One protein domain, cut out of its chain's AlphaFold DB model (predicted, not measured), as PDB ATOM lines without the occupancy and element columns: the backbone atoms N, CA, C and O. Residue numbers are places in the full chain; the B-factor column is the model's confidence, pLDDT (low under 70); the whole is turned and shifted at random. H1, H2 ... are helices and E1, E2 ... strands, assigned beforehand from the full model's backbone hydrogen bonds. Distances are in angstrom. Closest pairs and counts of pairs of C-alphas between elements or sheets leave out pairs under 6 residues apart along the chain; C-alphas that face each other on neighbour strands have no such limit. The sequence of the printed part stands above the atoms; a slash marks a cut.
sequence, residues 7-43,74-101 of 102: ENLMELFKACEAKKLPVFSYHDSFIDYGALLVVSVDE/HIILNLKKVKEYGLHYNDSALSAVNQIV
ATOM      1  N   GLU A   7     122.291  99.243 107.498       91.88
ATOM      2  CA  GLU A   7     120.929  98.856 107.115       91.88
ATOM      3  C   GLU A   7     120.180 100.056 106.541       91.88
ATOM      4  O   GLU A   7     119.723 100.001 105.397       91.88
ATOM      5  N   ASN A   8     120.195 101.182 107.258       92.50
ATOM      6  CA  ASN A   8     119.584 102.426 106.792       92.50
ATOM      7  C   ASN A   8     120.225 102.942 105.495       92.50
ATOM      8  O   ASN A   8     119.531 103.420 104.595       92.50
ATOM      9  N   LEU A   9     121.549 102.803 105.354       91.94
ATOM     10  CA  LEU A   9     122.235 103.143 104.109       91.94
ATOM     11  C   LEU A   9     121.721 102.297 102.937       91.94
ATOM     12  O   LEU A   9     121.421 102.828 101.869       91.94
ATOM     13  N   MET A  10     121.604 100.983 103.129       93.00
ATOM     14  CA  MET A  10     121.123 100.079 102.086       93.00
ATOM     15  C   MET A  10     119.675 100.372 101.696       93.00
ATOM     16  O   MET A  10     119.340 100.307 100.514       93.00
ATOM     17  N   GLU A  11     118.813 100.703 102.657       95.25
ATOM     18  CA  GLU A  11     117.435 101.113 102.374       95.25
ATOM     19  C   GLU A  11     117.378 102.407 101.561       95.25
ATOM     20  O   GLU A  11     116.644 102.476 100.571       95.25
ATOM     21  N   LEU A  12     118.204 103.399 101.907       94.50
ATOM     22  CA  LEU A  12     118.311 104.645 101.151       94.50
ATOM     23  C   LEU A  12     118.751 104.390  99.705       94.50
ATOM     24  O   LEU A  12     118.108 104.876  98.774       94.50
ATOM     25  N   PHE A  13     119.806 103.598  99.500       95.62
ATOM     26  CA  PHE A  13     120.303 103.284  98.158       95.62
ATOM     27  C   PHE A  13     119.262 102.530  97.324       95.62
ATOM     28  O   PHE A  13     119.045 102.884  96.166       95.62
ATOM     29  N   LYS A  14     118.536 101.572  97.918       96.06
ATOM     30  CA  LYS A  14     117.410 100.893  97.254       96.06
ATOM     31  C   LYS A  14     116.298 101.868  96.865       96.06
ATOM     32  O   LYS A  14     115.748 101.772  95.769       96.06
ATOM     33  N   ALA A  15     115.960 102.815  97.741       97.00
ATOM     34  CA  ALA A  15     114.935 103.817  97.462       97.00
ATOM     35  C   ALA A  15     115.353 104.778  96.335       97.00
ATOM     36  O   ALA A  15     114.523 105.136  95.493       97.00
ATOM     37  N   CYS A  16     116.629 105.172  96.293       97.00
ATOM     38  CA  CYS A  16     117.204 105.947  95.196       97.00
ATOM     39  C   CYS A  16     117.174 105.155  93.886       97.00
ATOM     40  O   CYS A  16     116.696 105.671  92.878       97.00
ATOM     41  N   GLU A  17     117.599 103.891  93.909       96.19
ATOM     42  CA  GLU A  17     117.622 103.016  92.738       96.19
ATOM     43  C   GLU A  17     116.226 102.796  92.146       96.19
ATOM     44  O   GLU A  17     116.039 102.965  90.940       96.19
ATOM     45  N   ALA A  18     115.222 102.523  92.985       96.81
ATOM     46  CA  ALA A  18     113.831 102.362  92.552       96.81
ATOM     47  C   ALA A  18     113.282 103.607  91.829       96.81
ATOM     48  O   ALA A  18     112.387 103.504  90.989       96.81
ATOM     49  N   LYS A  19     113.830 104.786  92.143       97.19
ATOM     50  CA  LYS A  19     113.475 106.074  91.534       97.19
ATOM     51  C   LYS A  19     114.481 106.544  90.480       97.19
ATOM     52  O   LYS A  19     114.310 107.640  89.954       97.19
ATOM     53  N   LYS A  20     115.514 105.746  90.178       96.88
ATOM     54  CA  LYS A  20     116.638 106.104  89.295       96.88
ATOM     55  C   LYS A  20     117.311 107.427  89.684       96.88
ATOM     56  O   LYS A  20     117.727 108.204  88.826       96.88
ATOM     57  N   LEU A  21     117.385 107.707  90.986       97.50
ATOM     58  CA  LEU A  21     118.044 108.899  91.509       97.50
ATOM     59  C   LEU A  21     119.554 108.640  91.605       97.50
ATOM     60  O   LEU A  21     119.958 107.715  92.314       97.50
ATOM     61  N   PRO A  22     120.394 109.433  90.919       97.38
ATOM     62  CA  PRO A  22     121.838 109.275  90.993       97.38
ATOM     63  C   PRO A  22     122.340 109.638  92.395       97.38
ATOM     64  O   PRO A  22     122.013 110.699  92.924       97.38
ATOM     65  N   VAL A  23     123.151 108.762  92.990       97.56
ATOM     66  CA  VAL A  23     123.773 109.002  94.298       97.56
ATOM     67  C   VAL A  23     125.223 109.418  94.104       97.56
ATOM     68  O   VAL A  23     125.989 108.698  93.459       97.56
ATOM     69  N   PHE A  24     125.599 110.564  94.670       97.31
ATOM     70  CA  PHE A  24     126.981 111.046  94.700       97.31
ATOM     71  C   PHE A  24     127.564 110.872  96.098       97.31
ATOM     72  O   PHE A  24     126.868 111.084  97.091       97.31
ATOM     73  N   SER A  25     128.833 110.477  96.179       95.69
ATOM     74  CA  SER A  25     129.504 110.212  97.452       95.69
ATOM     75  C   SER A  25     130.943 110.732  97.478       95.69
ATOM     76  O   SER A  25     131.497 111.134  96.457       95.69
ATOM     77  N   TYR A  26     131.534 110.730  98.671       93.12
ATOM     78  CA  TYR A  26     132.874 111.243  98.962       93.12
ATOM     79  C   TYR A  26     133.904 110.146  99.263       93.12
ATOM     80  O   TYR A  26     135.065 110.458  99.511       93.12
ATOM     81  N   HIS A  27     133.489 108.877  99.313       92.88
ATOM     82  CA  HIS A  27     134.375 107.763  99.642       92.88
ATOM     83  C   HIS A  27     134.120 106.556  98.737       92.88
ATOM     84  O   HIS A  27     132.975 106.207  98.436       92.88
ATOM     85  N   ASP A  28     135.194 105.890  98.340       92.75
ATOM     86  CA  ASP A  28     135.174 104.877  97.284       92.75
ATOM     87  C   ASP A  28     134.351 103.644  97.678       92.75
ATOM     88  O   ASP A  28     133.687 103.046  96.840       92.75
ATOM     89  N   SER A  29     134.254 103.338  98.977       91.81
ATOM     90  CA  SER A  29     133.419 102.240  99.500       91.81
ATOM     91  C   SER A  29     131.932 102.339  99.141       91.81
ATOM     92  O   SER A  29     131.198 101.371  99.309       91.81
ATOM     93  N   PHE A  30     131.446 103.515  98.730       94.56
ATOM     94  CA  PHE A  30     130.056 103.683  98.312       94.56
ATOM     95  C   PHE A  30     129.793 103.208  96.879       94.56
ATOM     96  O   PHE A  30     128.630 103.008  96.517       94.56
ATOM     97  N   ILE A  31     130.843 102.970  96.086       94.88
ATOM     98  CA  ILE A  31     130.713 102.416  94.736       94.88
ATOM     99  C   ILE A  31     130.062 101.027  94.772       94.88
ATOM    100  O   ILE A  31     129.163 100.752  93.979       94.88
ATOM    101  N   ASP A  32     130.413 100.218  95.779       91.62
ATOM    102  CA  ASP A  32     129.902  98.857  95.989       91.62
ATOM    103  C   ASP A  32     128.402  98.828  96.308       91.62
ATOM    104  O   ASP A  32     127.727  97.823  96.086       91.62
ATOM    105  N   TYR A  33     127.862  99.941  96.811       92.38
ATOM    106  CA  TYR A  33     126.439 100.090  97.111       92.38
ATOM    107  C   TYR A  33     125.644 100.704  95.954       92.38
ATOM    108  O   TYR A  33     124.425 100.816  96.048       92.38
ATOM    109  N   GLY A  34     126.304 101.057  94.847       94.12
ATOM    110  CA  GLY A  34     125.659 101.603  93.656       94.12
ATOM    111  C   GLY A  34     125.736 103.121  93.534       94.12
ATOM    112  O   GLY A  34     124.915 103.703  92.825       94.12
ATOM    113  N   ALA A  35     126.700 103.776  94.195       97.44
ATOM    114  CA  ALA A  35     126.952 105.193  93.944       97.44
ATOM    115  C   ALA A  35     127.272 105.405  92.457       97.44
ATOM    116  O   ALA A  35     127.965 104.596  91.834       97.44
ATOM    117  N   LEU A  36     126.738 106.484  91.885       98.00
ATOM    118  CA  LEU A  36     126.944 106.807  90.478       98.00
ATOM    119  C   LEU A  36     128.268 107.540  90.262       98.00
ATOM    120  O   LEU A  36     128.983 107.249  89.307       98.00
ATOM    121  N   LEU A  37     128.583 108.483  91.146       97.81
ATOM    122  CA  LEU A  37     129.798 109.288  91.103       97.81
ATOM    123  C   LEU A  37     130.400 109.347  92.504       97.81
ATOM    124  O   LEU A  37     129.700 109.659  93.471       97.81
ATOM    125  N   VAL A  38     131.695 109.086  92.606       97.94
ATOM    126  CA  VAL A  38     132.469 109.340  93.818       97.94
ATOM    127  C   VAL A  38     133.511 110.396  93.496       97.94
ATOM    128  O   VAL A  38     134.227 110.265  92.509       97.94
ATOM    129  N   VAL A  39     133.573 111.444  94.314       96.69
ATOM    130  CA  VAL A  39     134.641 112.447  94.270       96.69
ATOM    131  C   VAL A  39     135.279 112.479  95.648       96.69
ATOM    132  O   VAL A  39     134.701 113.008  96.596       96.69
ATOM    133  N   SER A  40     136.453 111.876  95.755       95.31
ATOM    134  CA  SER A  40     137.222 111.760  96.985       95.31
ATOM    135  C   SER A  40     138.533 112.540  96.872       95.31
ATOM    136  O   SER A  40     138.922 113.038  95.810       95.31
ATOM    137  N   VAL A  41     139.202 112.720  98.006       94.50
ATOM    138  CA  VAL A  41     140.570 113.242  98.034       94.50
ATOM    139  C   VAL A  41     141.539 112.170  97.539       94.50
ATOM    140  O   VAL A  41     141.303 110.983  97.750       94.50
ATOM    141  N   ASP A  42     142.649 112.565  96.916       93.19
ATOM    142  CA  ASP A  42     143.688 111.599  96.546       93.19
ATOM    143  C   ASP A  42     144.496 111.183  97.788       93.19
ATOM    144  O   ASP A  42     145.466 111.837  98.184       93.19
ATOM    145  N   GLU A  43     144.078 110.093  98.436       92.06
ATOM    146  CA  GLU A  43     144.731 109.574  99.643       92.06
ATOM    147  C   GLU A  43     146.235 109.299  99.458       92.06
ATOM    148  O   GLU A  43     147.013 109.671 100.346       92.06
ATOM    149  N   HIS A  74     140.366 112.120  93.549       95.88
ATOM    150  CA  HIS A  74     140.106 110.864  92.879       95.88
ATOM    151  C   HIS A  74     138.620 110.791  92.505       95.88
ATOM    152  O   HIS A  74     137.741 110.957  93.350       95.88
ATOM    153  N   ILE A  75     138.336 110.620  91.216       97.12
ATOM    154  CA  ILE A  75     136.982 110.587  90.666       97.12
ATOM    155  C   ILE A  75     136.689 109.187  90.133       97.12
ATOM    156  O   ILE A  75     137.378 108.708  89.228       97.12
ATOM    157  N   ILE A  76     135.627 108.570  90.647       97.94
ATOM    158  CA  ILE A  76     135.114 107.278  90.181       97.94
ATOM    159  C   ILE A  76     133.739 107.479  89.553       97.94
ATOM    160  O   ILE A  76     132.839 108.025  90.194       97.94
ATOM    161  N   LEU A  77     133.552 107.003  88.321       98.06
ATOM    162  CA  LEU A  77     132.266 107.023  87.621       98.06
ATOM    163  C   LEU A  77     131.743 105.602  87.396       98.06
ATOM    164  O   LEU A  77     132.408 104.768  86.786       98.06
ATOM    165  N   ASN A  78     130.512 105.343  87.826       97.75
ATOM    166  CA  ASN A  78     129.809 104.089  87.583       97.75
ATOM    167  C   ASN A  78     128.983 104.176  86.290       97.75
ATOM    168  O   ASN A  78     127.804 104.545  86.299       97.75
ATOM    169  N   LEU A  79     129.604 103.830  85.160       96.81
ATOM    170  CA  LEU A  79     128.944 103.835  83.855       96.81
ATOM    171  C   LEU A  79     127.829 102.794  83.755       96.81
ATOM    172  O   LEU A  79     126.881 103.009  82.998       96.81
ATOM    173  N   LYS A  80     127.884 101.708  84.533       96.31
ATOM    174  CA  LYS A  80     126.774 100.753  84.618       96.31
ATOM    175  C   LYS A  80     125.486 101.445  85.051       96.31
ATOM    176  O   LYS A  80     124.473 101.350  84.362       96.31
ATOM    177  N   LYS A  81     125.540 102.206  86.149       96.75
ATOM    178  CA  LYS A  81     124.381 102.941  86.683       96.75
ATOM    179  C   LYS A  81     123.925 104.057  85.748       96.75
ATOM    180  O   LYS A  81     122.725 104.228  85.558       96.75
ATOM    181  N   VAL A  82     124.858 104.757  85.099       96.94
ATOM    182  CA  VAL A  82     124.538 105.739  84.047       96.94
ATOM    183  C   VAL A  82     123.704 105.094  82.930       96.94
ATOM    184  O   VAL A  82     122.650 105.623  82.576       96.94
ATOM    185  N   LYS A  83     124.132 103.926  82.426       96.12
ATOM    186  CA  LYS A  83     123.423 103.157  81.387       96.12
ATOM    187  C   LYS A  83     122.058 102.655  81.891       96.12
ATOM    188  O   LYS A  83     121.051 102.876  81.223       96.12
ATOM    189  N   GLU A  84     121.999 102.040  83.076       96.25
ATOM    190  CA  GLU A  84     120.758 101.524  83.690       96.25
ATOM    191  C   GLU A  84     119.701 102.619  83.906       96.25
ATOM    192  O   GLU A  84     118.494 102.393  83.744       96.25
ATOM    193  N   TYR A  85     120.143 103.822  84.275       97.12
ATOM    194  CA  TYR A  85     119.252 104.947  84.549       97.12
ATOM    195  C   TYR A  85     118.905 105.745  83.286       97.12
ATOM    196  O   TYR A  85     117.988 106.563  83.332       97.12
ATOM    197  N   GLY A  86     119.565 105.470  82.156       96.94
ATOM    198  CA  GLY A  86     119.372 106.202  80.903       96.94
ATOM    199  C   GLY A  86     119.859 107.649  80.989       96.94
ATOM    200  O   GLY A  86     119.235 108.543  80.424       96.94
ATOM    201  N   LEU A  87     120.932 107.890  81.748       96.38
ATOM    202  CA  LEU A  87     121.477 109.225  81.970       96.38
ATOM    203  C   LEU A  87     122.452 109.610  80.857       96.38
ATOM    204  O   LEU A  87     123.262 108.804  80.401       96.38
ATOM    205  N   HIS A  88     122.405 110.881  80.471       95.50
ATOM    206  CA  HIS A  88     123.403 111.480  79.596       95.50
ATOM    207  C   HIS A  88     124.564 112.025  80.426       95.50
ATOM    208  O   HIS A  88     124.362 112.578  81.508       95.50
ATOM    209  N   TYR A  89     125.777 111.904  79.899       93.56
ATOM    210  CA  TYR A  89     126.979 112.483  80.484       93.56
ATOM    211  C   TYR A  89     127.829 113.132  79.391       93.56
ATOM    212  O   TYR A  89     127.626 112.897  78.200       93.56
ATOM    213  N   ASN A  90     128.749 114.002  79.801       94.38
ATOM    214  CA  ASN A  90     129.674 114.651  78.885       94.38
ATOM    215  C   ASN A  90     130.876 113.733  78.637       94.38
ATOM    216  O   ASN A  90     131.702 113.565  79.533       94.38
ATOM    217  N   ASP A  91     131.008 113.199  77.423       94.00
ATOM    218  CA  ASP A  91     132.132 112.331  77.041       94.00
ATOM    219  C   ASP A  91     133.491 113.013  77.243       94.00
ATOM    220  O   ASP A  91     134.460 112.380  77.653       94.00
ATOM    221  N   SER A  92     133.563 114.333  77.036       95.38
ATOM    222  CA  SER A  92     134.800 115.094  77.253       95.38
ATOM    223  C   SER A  92     135.188 115.189  78.730       95.38
ATOM    224  O   SER A  92     136.348 115.437  79.035       95.38
ATOM    225  N   ALA A  93     134.250 114.982  79.658       93.25
ATOM    226  CA  ALA A  93     134.545 114.969  81.089       93.25
ATOM    227  C   ALA A  93     135.150 113.636  81.559       93.25
ATOM    228  O   ALA A  93     135.723 113.590  82.647       93.25
ATOM    229  N   LEU A  94     135.087 112.568  80.748       95.00
ATOM    230  CA  LEU A  94     135.694 111.279  81.096       95.00
ATOM    231  C   LEU A  94     137.211 111.377  81.285       95.00
ATOM    232  O   LEU A  94     137.772 110.604  82.053       95.00
ATOM    233  N   SER A  95     137.877 112.350  80.655       94.75
ATOM    234  CA  SER A  95     139.316 112.568  80.848       94.75
ATOM    235  C   SER A  95     139.685 113.016  82.265       94.75
ATOM    236  O   SER A  95     140.856 112.960  82.628       94.75
ATOM    237  N   ALA A  96     138.717 113.498  83.051       93.50
ATOM    238  CA  ALA A  96     138.912 113.864  84.451       93.50
ATOM    239  C   ALA A  96     138.623 112.700  85.419       93.50
ATOM    240  O   ALA A  96     138.886 112.826  86.611       93.50
ATOM    241  N   VAL A  97     138.070 111.587  84.928       96.44
ATOM    242  CA  VAL A  97     137.720 110.421  85.742       96.44
ATOM    243  C   VAL A  97     138.949 109.534  85.909       96.44
ATOM    244  O   VAL A  97     139.582 109.137  84.932       96.44
ATOM    245  N   ASN A  98     139.280 109.197  87.151       96.75
ATOM    246  CA  ASN A  98     140.413 108.332  87.465       96.75
ATOM    247  C   ASN A  98     140.060 106.849  87.305       96.75
ATOM    248  O   ASN A  98     140.906 106.063  86.885       96.75
ATOM    249  N   GLN A  99     138.819 106.473  87.627       96.69
ATOM    250  CA  GLN A  99     138.341 105.097  87.529       96.69
ATOM    251  C   GLN A  99     136.917 105.028  86.974       96.69
ATOM    252  O   GLN A  99     136.013 105.735  87.415       96.69
ATOM    253  N   ILE A 100     136.704 104.112  86.034       97.19
ATOM    254  CA  ILE A 100     135.388 103.799  85.476       97.19
ATOM    255  C   ILE A 100     134.984 102.393  85.928       97.19
ATOM    256  O   ILE A 100     135.776 101.458  85.823       97.19
ATOM    257  N   VAL A 101     133.753 102.253  86.421       96.25
ATOM    258  CA  VAL A 101     133.121 100.965  86.750       96.25
ATOM    259  C   VAL A 101     132.019 100.677  85.730       96.25
ATOM    260  O   VAL A 101     131.172 101.538  85.479       96.25
TER     261      VAL A 101
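AT A GLANCE: This is residues 7 to 43 and 74 to 101 of the 102 residues of an uncharacterized protein of Omnitrophica WOR_2 bacterium RBG_13_44_8 (UniProt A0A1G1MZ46). A small three-stranded sheet, E1, E2 and E3, has the short helix H2 over one face, while H1, the longest helix, is off the sheet and near H2. H3 and H4 only graze the sheet on the way from E2 to E3, and residues 24 to 25 pair with E1 at its edge. The printed part has 65 residues, 44 of them in four named helices and three named strands, in the order H1 H2 E1 E2 H3 H4 E3; the class is mixed, helices and strands. The sheet is mixed too, in the order E1, E2, E3. The whole is compact, with a radius of gyration of the C-alphas of 11.8 A, and flat, spanning 33 by 30 by 13 A.

HOW THE PARTS SIT: H1, residues 7 to 18, and H2, residues 28 to 33, are close but not clearly touching; their closest C-alphas, those of Phe 13 and Tyr 33, are 7.0 A apart. They run the same way at a steep tilt of 68 degrees, only just short of about perpendicular. E1, residues 37 to 41, and E2, residues 74 to 78, are antiparallel neighbours at 167 degrees, with N 38 and O 76 at 2.9 A. E2 and E3, residues 99 to 101, are parallel at 18 degrees, with N 77 and O 99 at 2.9 A. H1 is not on this sheet. H2 is on it at a height of 8.8 A and runs along the strands, at 9 degrees to E2 on the local plane; it is only just over E2, on which 3 of its 6 C-alphas fall. The closest C-alphas of H2 and E1 are those of Asp 28 and Val 38, 6.3 A apart. H3, residues 79 to 85, only grazes the sheet with residues 79 to 82; the C-alphas of Leu 79 and Val 101, 5.8 A apart, are its closest to E3. H4, residues 91 to 96, only grazes the sheet with residues 94 to 96, and is apart from H3. E2, H3, H4 and E3 form a strand-helix-strand unit, two parallel neighbour strands with helices between, and its crossover is right-handed. Every O i to N i+4 pair is within hydrogen-bond range in H1 and H3; H2 and H4 each have 0 of 2, but 2 of 3 O i to N i+3 pairs.

IN THESE COORDINATES: H1 begins at C-alpha 7, (120.929, 98.856, 107.115), and is 16.6 A long. H2 is 10.0 A, E1 and E2 13.4 A each, H3 9.8 A, H4 10.2 A and E3 6.7 A, ending at C-alpha 101, (133.121, 100.965, 86.750).

THE WHOLE: The two C-alphas farthest apart, those of Glu 7 and Ser 92, are 36.7 A apart. Residues 44 to 73 are not printed, and C-alphas 43 and 74 are 8.3 A apart across this cut. Of the links that are printed whole, H1 to H2 is short and the others are tight. The mean pLDDT of the printed part is 95.5, and no printed residue is under 70.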